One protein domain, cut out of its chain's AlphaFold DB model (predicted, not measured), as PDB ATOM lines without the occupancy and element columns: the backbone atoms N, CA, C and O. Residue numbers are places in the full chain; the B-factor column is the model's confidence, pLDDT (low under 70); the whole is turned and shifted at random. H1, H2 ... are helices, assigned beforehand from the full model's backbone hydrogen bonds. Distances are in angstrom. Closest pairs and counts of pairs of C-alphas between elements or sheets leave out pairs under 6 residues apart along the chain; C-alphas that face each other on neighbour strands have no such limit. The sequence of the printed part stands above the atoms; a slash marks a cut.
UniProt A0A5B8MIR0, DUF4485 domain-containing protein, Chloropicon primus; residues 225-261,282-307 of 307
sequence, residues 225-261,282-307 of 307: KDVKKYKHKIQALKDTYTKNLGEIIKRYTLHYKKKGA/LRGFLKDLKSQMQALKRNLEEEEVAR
ATOM      1  N   LYS A 225     366.468 290.471 282.308       94.94
ATOM      2  CA  LYS A 225     366.601 289.516 281.198       94.94
ATOM      3  C   LYS A 225     366.581 290.242 279.856       94.94
ATOM      4  O   LYS A 225     367.418 289.930 279.007       94.94
ATOM      5  N   ASP A 226     365.694 291.215 279.681       91.00
ATOM      6  CA  ASP A 226     365.593 291.989 278.444       91.00
ATOM      7  C   ASP A 226     366.829 292.862 278.219       91.00
ATOM      8  O   ASP A 226     367.444 292.791 277.153       91.00
ATOM      9  N   VAL A 227     367.313 293.567 279.245       90.19
ATOM     10  CA  VAL A 227     368.575 294.325 279.168       90.19
ATOM     11  C   VAL A 227     369.737 293.420 278.777       90.19
ATOM     12  O   VAL A 227     370.526 293.763 277.891       90.19
ATOM     13  N   LYS A 228     369.843 292.226 279.376       94.69
ATOM     14  CA  LYS A 228     370.859 291.243 278.973       94.69
ATOM     15  C   LYS A 228     370.683 290.847 277.510       94.69
ATOM     16  O   LYS A 228     371.671 290.850 276.776       94.69
ATOM     17  N   LYS A 229     369.468 290.538 277.056       95.62
ATOM     18  CA  LYS A 229     369.177 290.176 275.659       95.62
ATOM     19  C   LYS A 229     369.615 291.276 274.685       95.62
ATOM     20  O   LYS A 229     370.334 290.986 273.725       95.62
ATOM     21  N   TYR A 230     369.261 292.535 274.944       91.31
ATOM     22  CA  TYR A 230     369.657 293.663 274.093       91.31
ATOM     23  C   TYR A 230     371.163 293.923 274.128       91.31
ATOM     24  O   TYR A 230     371.761 294.158 273.077       91.31
ATOM     25  N   LYS A 231     371.809 293.782 275.289       93.75
ATOM     26  CA  LYS A 231     373.270 293.892 275.413       93.75
ATOM     27  C   LYS A 231     374.001 292.875 274.530       93.75
ATOM     28  O   LYS A 231     374.921 293.257 273.809       93.75
ATOM     29  N   HIS A 232     373.566 291.612 274.527       96.19
ATOM     30  CA  HIS A 232     374.138 290.585 273.644       96.19
ATOM     31  C   HIS A 232     373.893 290.904 272.163       96.19
ATOM     32  O   HIS A 232     374.806 290.772 271.353       96.19
ATOM     33  N   LYS A 233     372.693 291.384 271.804       95.19
ATOM     34  CA  LYS A 233     372.372 291.778 270.422       95.19
ATOM     35  C   LYS A 233     373.256 292.927 269.928       95.19
ATOM     36  O   LYS A 233     373.766 292.872 268.813       95.19
ATOM     37  N   ILE A 234     373.470 293.946 270.762       91.25
ATOM     38  CA  ILE A 234     374.373 295.063 270.455       91.25
ATOM     39  C   ILE A 234     375.805 294.555 270.267       91.25
ATOM     40  O   ILE A 234     376.481 294.987 269.335       91.25
ATOM     41  N   GLN A 235     376.266 293.635 271.117       95.62
ATOM     42  CA  GLN A 235     377.608 293.071 270.993       95.62
ATOM     43  C   GLN A 235     377.779 292.280 269.689       95.62
ATOM     44  O   GLN A 235     378.713 292.548 268.940       95.62
ATOM     45  N   ALA A 236     376.828 291.408 269.349       95.00
ATOM     46  CA  ALA A 236     376.860 290.648 268.099       95.00
ATOM     47  C   ALA A 236     376.887 291.557 266.852       95.00
ATOM     48  O   ALA A 236     377.599 291.282 265.882       95.00
ATOM     49  N   LEU A 237     376.148 292.673 266.880       94.06
ATOM     50  CA  LEU A 237     376.185 293.674 265.811       94.06
ATOM     51  C   LEU A 237     377.550 294.369 265.715       94.06
ATOM     52  O   LEU A 237     378.054 294.553 264.608       94.06
ATOM     53  N   LYS A 238     378.171 294.716 266.850       92.19
ATOM     54  CA  LYS A 238     379.530 295.284 266.876       92.19
ATOM     55  C   LYS A 238     380.551 294.318 266.282       92.19
ATOM     56  O   LYS A 238     381.345 294.738 265.447       92.19
ATOM     57  N   ASP A 239     380.492 293.043 266.656       94.81
ATOM     58  CA  ASP A 239     381.417 292.016 266.162       94.81
ATOM     59  C   ASP A 239     381.241 291.776 264.652       94.81
ATOM     60  O   ASP A 239     382.206 291.615 263.905       94.81
ATOM     61  N   THR A 240     379.996 291.826 264.169       95.94
ATOM     62  CA  THR A 240     379.697 291.747 262.731       95.94
ATOM     63  C   THR A 240     380.262 292.957 261.982       95.94
ATOM     64  O   THR A 240     380.863 292.813 260.917       95.94
ATOM     65  N   TYR A 241     380.109 294.157 262.547       91.62
ATOM     66  CA  TYR A 241     380.634 295.390 261.967       91.62
ATOM     67  C   TYR A 241     382.165 295.387 261.881       91.62
ATOM     68  O   TYR A 241     382.718 295.680 260.821       91.62
ATOM     69  N   THR A 242     382.858 295.021 262.963       93.69
ATOM     70  CA  THR A 242     384.329 294.973 262.993       93.69
ATOM     71  C   THR A 242     384.874 293.937 262.014       93.69
ATOM     72  O   THR A 242     385.834 294.227 261.296       93.69
ATOM     73  N   LYS A 243     384.225 292.769 261.902       95.19
ATOM     74  CA  LYS A 243     384.564 291.749 260.902       95.19
ATOM     75  C   LYS A 243     384.417 292.280 259.475       95.19
ATOM     76  O   LYS A 243     385.354 292.168 258.687       95.19
ATOM     77  N   ASN A 244     383.274 292.889 259.153       93.12
ATOM     78  CA  ASN A 244     383.021 293.440 257.820       93.12
ATOM     79  C   ASN A 244     384.017 294.551 257.466       93.12
ATOM     80  O   ASN A 244     384.557 294.563 256.362       93.12
ATOM     81  N   LEU A 245     384.315 295.448 258.413       91.69
ATOM     82  CA  LEU A 245     385.320 296.495 258.237       91.69
ATOM     83  C   LEU A 245     386.712 295.905 257.969       91.69
ATOM     84  O   LEU A 245     387.404 296.356 257.057       91.69
ATOM     85  N   GLY A 246     387.097 294.861 258.708       92.19
ATOM     86  CA  GLY A 246     388.348 294.137 258.485       92.19
ATOM     87  C   GLY A 246     388.445 293.534 257.081       92.19
ATOM     88  O   GLY A 246     389.478 293.666 256.426       92.19
ATOM     89  N   GLU A 247     387.368 292.930 256.576       94.38
ATOM     90  CA  GLU A 247     387.321 292.388 255.210       94.38
ATOM     91  C   GLU A 247     387.440 293.479 254.136       94.38
ATOM     92  O   GLU A 247     388.165 293.306 253.153       94.38
ATOM     93  N   ILE A 248     386.800 294.634 254.339       91.19
ATOM     94  CA  ILE A 248     386.922 295.787 253.434       91.19
ATOM     95  C   ILE A 248     388.373 296.285 253.390       91.19
ATOM     96  O   ILE A 248     388.931 296.462 252.305       91.19
ATOM     97  N   ILE A 249     389.010 296.451 254.554       91.62
ATOM     98  CA  ILE A 249     390.408 296.891 254.658       91.62
ATOM     99  C   ILE A 249     391.343 295.900 253.951       91.62
ATOM    100  O   ILE A 249     392.216 296.321 253.187       91.62
ATOM    101  N   LYS A 250     391.146 294.587 254.138       94.00
ATOM    102  CA  LYS A 250     391.930 293.548 253.445       94.00
ATOM    103  C   LYS A 250     391.789 293.644 251.926       94.00
ATOM    104  O   LYS A 250     392.802 293.652 251.226       94.00
ATOM    105  N   ARG A 251     390.555 293.749 251.411       91.75
ATOM    106  CA  ARG A 251     390.284 293.874 249.964       91.75
ATOM    107  C   ARG A 251     390.945 295.116 249.375       91.75
ATOM    108  O   ARG A 251     391.597 295.023 248.335       91.75
ATOM    109  N   TYR A 252     390.828 296.250 250.063       87.44
ATOM    110  CA  TYR A 252     391.458 297.501 249.649       87.44
ATOM    111  C   TYR A 252     392.985 297.363 249.613       87.44
ATOM    112  O   TYR A 252     393.609 297.614 248.586       87.44
ATOM    113  N   THR A 253     393.589 296.851 250.686       90.75
ATOM    114  CA  THR A 253     395.045 296.644 250.779       90.75
ATOM    115  C   THR A 253     395.566 295.739 249.657       90.75
ATOM    116  O   THR A 253     396.588 296.036 249.033       90.75
ATOM    117  N   LEU A 254     394.844 294.657 249.344       90.19
ATOM    118  CA  LEU A 254     395.207 293.734 248.268       90.19
ATOM    119  C   LEU A 254     395.128 294.393 246.882       90.19
ATOM    120  O   LEU A 254     396.017 294.186 246.055       90.19
ATOM    121  N   HIS A 255     394.091 295.199 246.630       85.50
ATOM    122  CA  HIS A 255     393.925 295.928 245.370       85.50
ATOM    123  C   HIS A 255     395.092 296.896 245.109       85.50
ATOM    124  O   HIS A 255     395.633 296.919 244.003       85.50
ATOM    125  N   TYR A 256     395.539 297.642 246.125       79.88
ATOM    126  CA  TYR A 256     396.674 298.562 245.985       79.88
ATOM    127  C   TYR A 256     398.011 297.837 245.828       79.88
ATOM    128  O   TYR A 256     398.823 298.235 244.993       79.88
ATOM    129  N   LYS A 257     398.208 296.718 246.538       84.12
ATOM    130  CA  LYS A 257     399.401 295.875 246.372       84.12
ATOM    131  C   LYS A 257     399.518 295.315 244.946       84.12
ATOM    132  O   LYS A 257     400.621 295.241 244.418       84.12
ATOM    133  N   LYS A 258     398.393 294.966 244.303       81.81
ATOM    134  CA  LYS A 258     398.361 294.483 242.907       81.81
ATOM    135  C   LYS A 258     398.644 295.569 241.864       81.81
ATOM    136  O   LYS A 258     399.206 295.251 240.826       81.81
ATOM    137  N   LYS A 259     398.275 296.831 242.113       77.62
ATOM    138  CA  LYS A 259     398.463 297.938 241.153       77.62
ATOM    139  C   LYS A 259     399.860 298.578 241.178       77.62
ATOM    140  O   LYS A 259     400.073 299.560 240.480       77.62
ATOM    141  N   GLY A 260     400.801 298.066 241.978       65.69
ATOM    142  CA  GLY A 260     402.170 298.605 242.059       65.69
ATOM    143  C   GLY A 260     402.263 300.042 242.594       65.69
ATOM    144  O   GLY A 260     403.332 300.648 242.564       65.69
ATOM    145  N   ALA A 261     401.159 300.601 243.097       59.03
ATOM    146  CA  ALA A 261     401.109 301.964 243.597       59.03
ATOM    147  C   ALA A 261     401.688 302.015 245.017       59.03
ATOM    148  O   ALA A 261     401.181 301.360 245.931       59.03
ATOM    149  N   LEU A 282     377.449 299.290 249.635       65.38
ATOM    150  CA  LEU A 282     378.099 299.207 250.942       65.38
ATOM    151  C   LEU A 282     377.799 300.438 251.811       65.38
ATOM    152  O   LEU A 282     377.564 300.315 253.012       65.38
ATOM    153  N   ARG A 283     377.764 301.630 251.202       71.38
ATOM    154  CA  ARG A 283     377.400 302.890 251.866       71.38
ATOM    155  C   ARG A 283     375.945 302.858 252.334       71.38
ATOM    156  O   ARG A 283     375.671 303.286 253.453       71.38
ATOM    157  N   GLY A 284     375.049 302.292 251.522       79.81
ATOM    158  CA  GLY A 284     373.657 302.012 251.882       79.81
ATOM    159  C   GLY A 284     373.551 301.061 253.072       79.81
ATOM    160  O   GLY A 284     372.959 301.421 254.086       79.81
ATOM    161  N   PHE A 285     374.231 299.910 253.017       76.25
ATOM    162  CA  PHE A 285     374.238 298.937 254.115       76.25
ATOM    163  C   PHE A 285     374.768 299.528 255.433       76.25
ATOM    164  O   PHE A 285     374.192 299.314 256.497       76.25
ATOM    165  N   LEU A 286     375.843 300.323 255.378       73.50
ATOM    166  CA  LEU A 286     376.395 301.006 256.551       73.50
ATOM    167  C   LEU A 286     375.432 302.054 257.128       73.50
ATOM    168  O   LEU A 286     375.359 302.214 258.349       73.50
ATOM    169  N   LYS A 287     374.693 302.762 256.268       82.00
ATOM    170  CA  LYS A 287     373.694 303.758 256.674       82.00
ATOM    171  C   LYS A 287     372.490 303.095 257.349       82.00
ATOM    172  O   LYS A 287     372.053 303.578 258.395       82.00
ATOM    173  N   ASP A 288     372.031 301.964 256.821       86.44
ATOM    174  CA  ASP A 288     370.964 301.158 257.420       86.44
ATOM    175  C   ASP A 288     371.387 300.584 258.771       86.44
ATOM    176  O   ASP A 288     370.675 300.742 259.763       86.44
ATOM    177  N   LEU A 289     372.586 299.999 258.857       77.25
ATOM    178  CA  LEU A 289     373.088 299.420 260.103       77.25
ATOM    179  C   LEU A 289     373.247 300.486 261.200       77.25
ATOM    180  O   LEU A 289     372.865 300.274 262.352       77.25
ATOM    181  N   LYS A 290     373.769 301.666 260.839       80.69
ATOM    182  CA  LYS A 290     373.892 302.804 261.758       80.69
ATOM    183  C   LYS A 290     372.521 303.302 262.224       80.69
ATOM    184  O   LYS A 290     372.365 303.608 263.407       80.69
ATOM    185  N   SER A 291     371.533 303.330 261.330       86.38
ATOM    186  CA  SER A 291     370.154 303.706 261.663       86.38
ATOM    187  C   SER A 291     369.509 302.692 262.612       86.38
ATOM    188  O   SER A 291     368.900 303.091 263.602       86.38
ATOM    189  N   GLN A 292     369.723 301.389 262.396       86.19
ATOM    190  CA  GLN A 292     369.262 300.333 263.306       86.19
ATOM    191  C   GLN A 292     369.903 300.445 264.697       86.19
ATOM    192  O   GLN A 292     369.214 300.300 265.706       86.19
ATOM    193  N   MET A 293     371.205 300.748 264.774       79.31
ATOM    194  CA  MET A 293     371.881 300.984 266.055       79.31
ATOM    195  C   MET A 293     371.323 302.209 266.790       79.31
ATOM    196  O   MET A 293     371.145 302.158 268.005       79.31
ATOM    197  N   GLN A 294     371.027 303.296 266.074       85.94
ATOM    198  CA  GLN A 294     370.419 304.492 266.664       85.94
ATOM    199  C   GLN A 294     368.983 304.255 267.135       85.94
ATOM    200  O   GLN A 294     368.630 304.742 268.204       85.94
ATOM    201  N   ALA A 295     368.180 303.500 266.383       86.19
ATOM    202  CA  ALA A 295     366.821 303.142 266.781       86.19
ATOM    203  C   ALA A 295     366.822 302.282 268.054       86.19
ATOM    204  O   ALA A 295     366.108 302.582 269.001       86.19
ATOM    205  N   LEU A 296     367.695 301.271 268.130       82.56
ATOM    206  CA  LEU A 296     367.843 300.463 269.345       82.56
ATOM    207  C   LEU A 296     368.328 301.287 270.543       82.56
ATOM    208  O   LEU A 296     367.888 301.036 271.660       82.56
ATOM    209  N   LYS A 297     369.217 302.263 270.321       84.69
ATOM    210  CA  LYS A 297     369.676 303.163 271.384       84.69
ATOM    211  C   LYS A 297     368.548 304.067 271.885       84.69
ATOM    212  O   LYS A 297     368.400 304.196 273.090       84.69
ATOM    213  N   ARG A 298     367.736 304.625 270.980       84.94
ATOM    214  CA  ARG A 298     366.559 305.422 271.351       84.94
ATOM    215  C   ARG A 298     365.530 304.603 272.110       84.94
ATOM    216  O   ARG A 298     365.097 305.055 273.150       84.94
ATOM    217  N   ASN A 299     365.221 303.386 271.671       81.88
ATOM    218  CA  ASN A 299     364.283 302.530 272.401       81.88
ATOM    219  C   ASN A 299     364.787 302.204 273.817       81.88
ATOM    220  O   ASN A 299     363.989 302.123 274.742       81.88
ATOM    221  N   LEU A 300     366.104 302.034 273.993       78.69
ATOM    222  CA  LEU A 300     366.705 301.840 275.314       78.69
ATOM    223  C   LEU A 300     366.571 303.101 276.188       78.69
ATOM    224  O   LEU A 300     366.214 302.993 277.351       78.69
ATOM    225  N   GLU A 301     366.828 304.284 275.621       80.56
ATOM    226  CA  GLU A 301     366.702 305.579 276.309       80.56
ATOM    227  C   GLU A 301     365.236 305.923 276.630       80.56
ATOM    228  O   GLU A 301     364.937 306.396 277.720       80.56
ATOM    229  N   GLU A 302     364.301 305.642 275.724       79.44
ATOM    230  CA  GLU A 302     362.860 305.826 275.927       79.44
ATOM    231  C   GLU A 302     362.324 304.876 277.007       79.44
ATOM    232  O   GLU A 302     361.542 305.298 277.857       79.44
ATOM    233  N   GLU A 303     362.801 303.624 277.057       72.06
ATOM    234  CA  GLU A 303     362.505 302.714 278.172       72.06
ATOM    235  C   GLU A 303     363.163 303.135 279.495       72.06
ATOM    236  O   GLU A 303     362.681 302.731 280.556       72.06
ATOM    237  N   GLU A 304     364.259 303.896 279.471       70.56
ATOM    238  CA  GLU A 304     364.881 304.475 280.669       70.56
ATOM    239  C   GLU A 304     364.135 305.729 281.160       70.56
ATOM    240  O   GLU A 304     364.012 305.899 282.369       70.56
ATOM    241  N   VAL A 305     363.610 306.564 280.252       72.50
ATOM    242  CA  VAL A 305     362.882 307.818 280.550       72.50
ATOM    243  C   VAL A 305     361.412 307.589 280.913       72.50
ATOM    244  O   VAL A 305     360.848 308.368 281.672       72.50
ATOM    245  N   ALA A 306     360.775 306.525 280.419       66.56
ATOM    246  CA  ALA A 306     359.409 306.153 280.813       66.56
ATOM    247  C   ALA A 306     359.302 305.605 282.261       66.56
ATOM    248  O   ALA A 306     358.246 305.103 282.652       66.56
ATOM    249  N   ARG A 307     360.390 305.669 283.038       52.53
ATOM    250  CA  ARG A 307     360.497 305.274 284.451       52.53
ATOM    251  C   ARG A 307     360.520 306.488 285.359       52.53
ATOM    252  O   ARG A 307     360.090 306.312 286.520       52.53
TER     253      ARG A 307
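What this domain is: This is residues 225 to 261 and 282 to 307 of the 307 residues of the protein "DUF4485 domain-containing protein" of Chloropicon primus (UniProt A0A5B8MIR0). What shape? Helices H1 and H2 run opposite ways, loosely side by side, in a rod; residues 249 to 261 stick out. How large? The 63 printed residues are all helix by class and extended, with radius of gyration of the C-alphas 17.0 A and spans of 60 by 21 by 13 A.

Where its parts are: Where is H1? H1, residues 225 to 258, begins at C-alpha 225 (366.601, 289.516, 281.198) and measures 50.0 A from first to last C-alpha. And H2? H2, residues 282 to 305, measures 34.4 A likewise and ends at C-alpha 305 (362.882, 307.818, 280.550).

How they stand to each other: How near? H1 and H2 are close but not clearly touching, with closest C-alphas, Ile 234 and Met 293, 7.8 A apart. Their tilt is shallow, 21 degrees. The backbones? Every O i to N i+4 pair in both is within hydrogen-bond range.

The domain as a whole: What is cut? Residues 262 to 281 are not printed; C-alphas 261 and 282 are 24.3 A apart. Low confidence? pLDDT is under 70 at residues 260 to 261, 282 and 306 to 307.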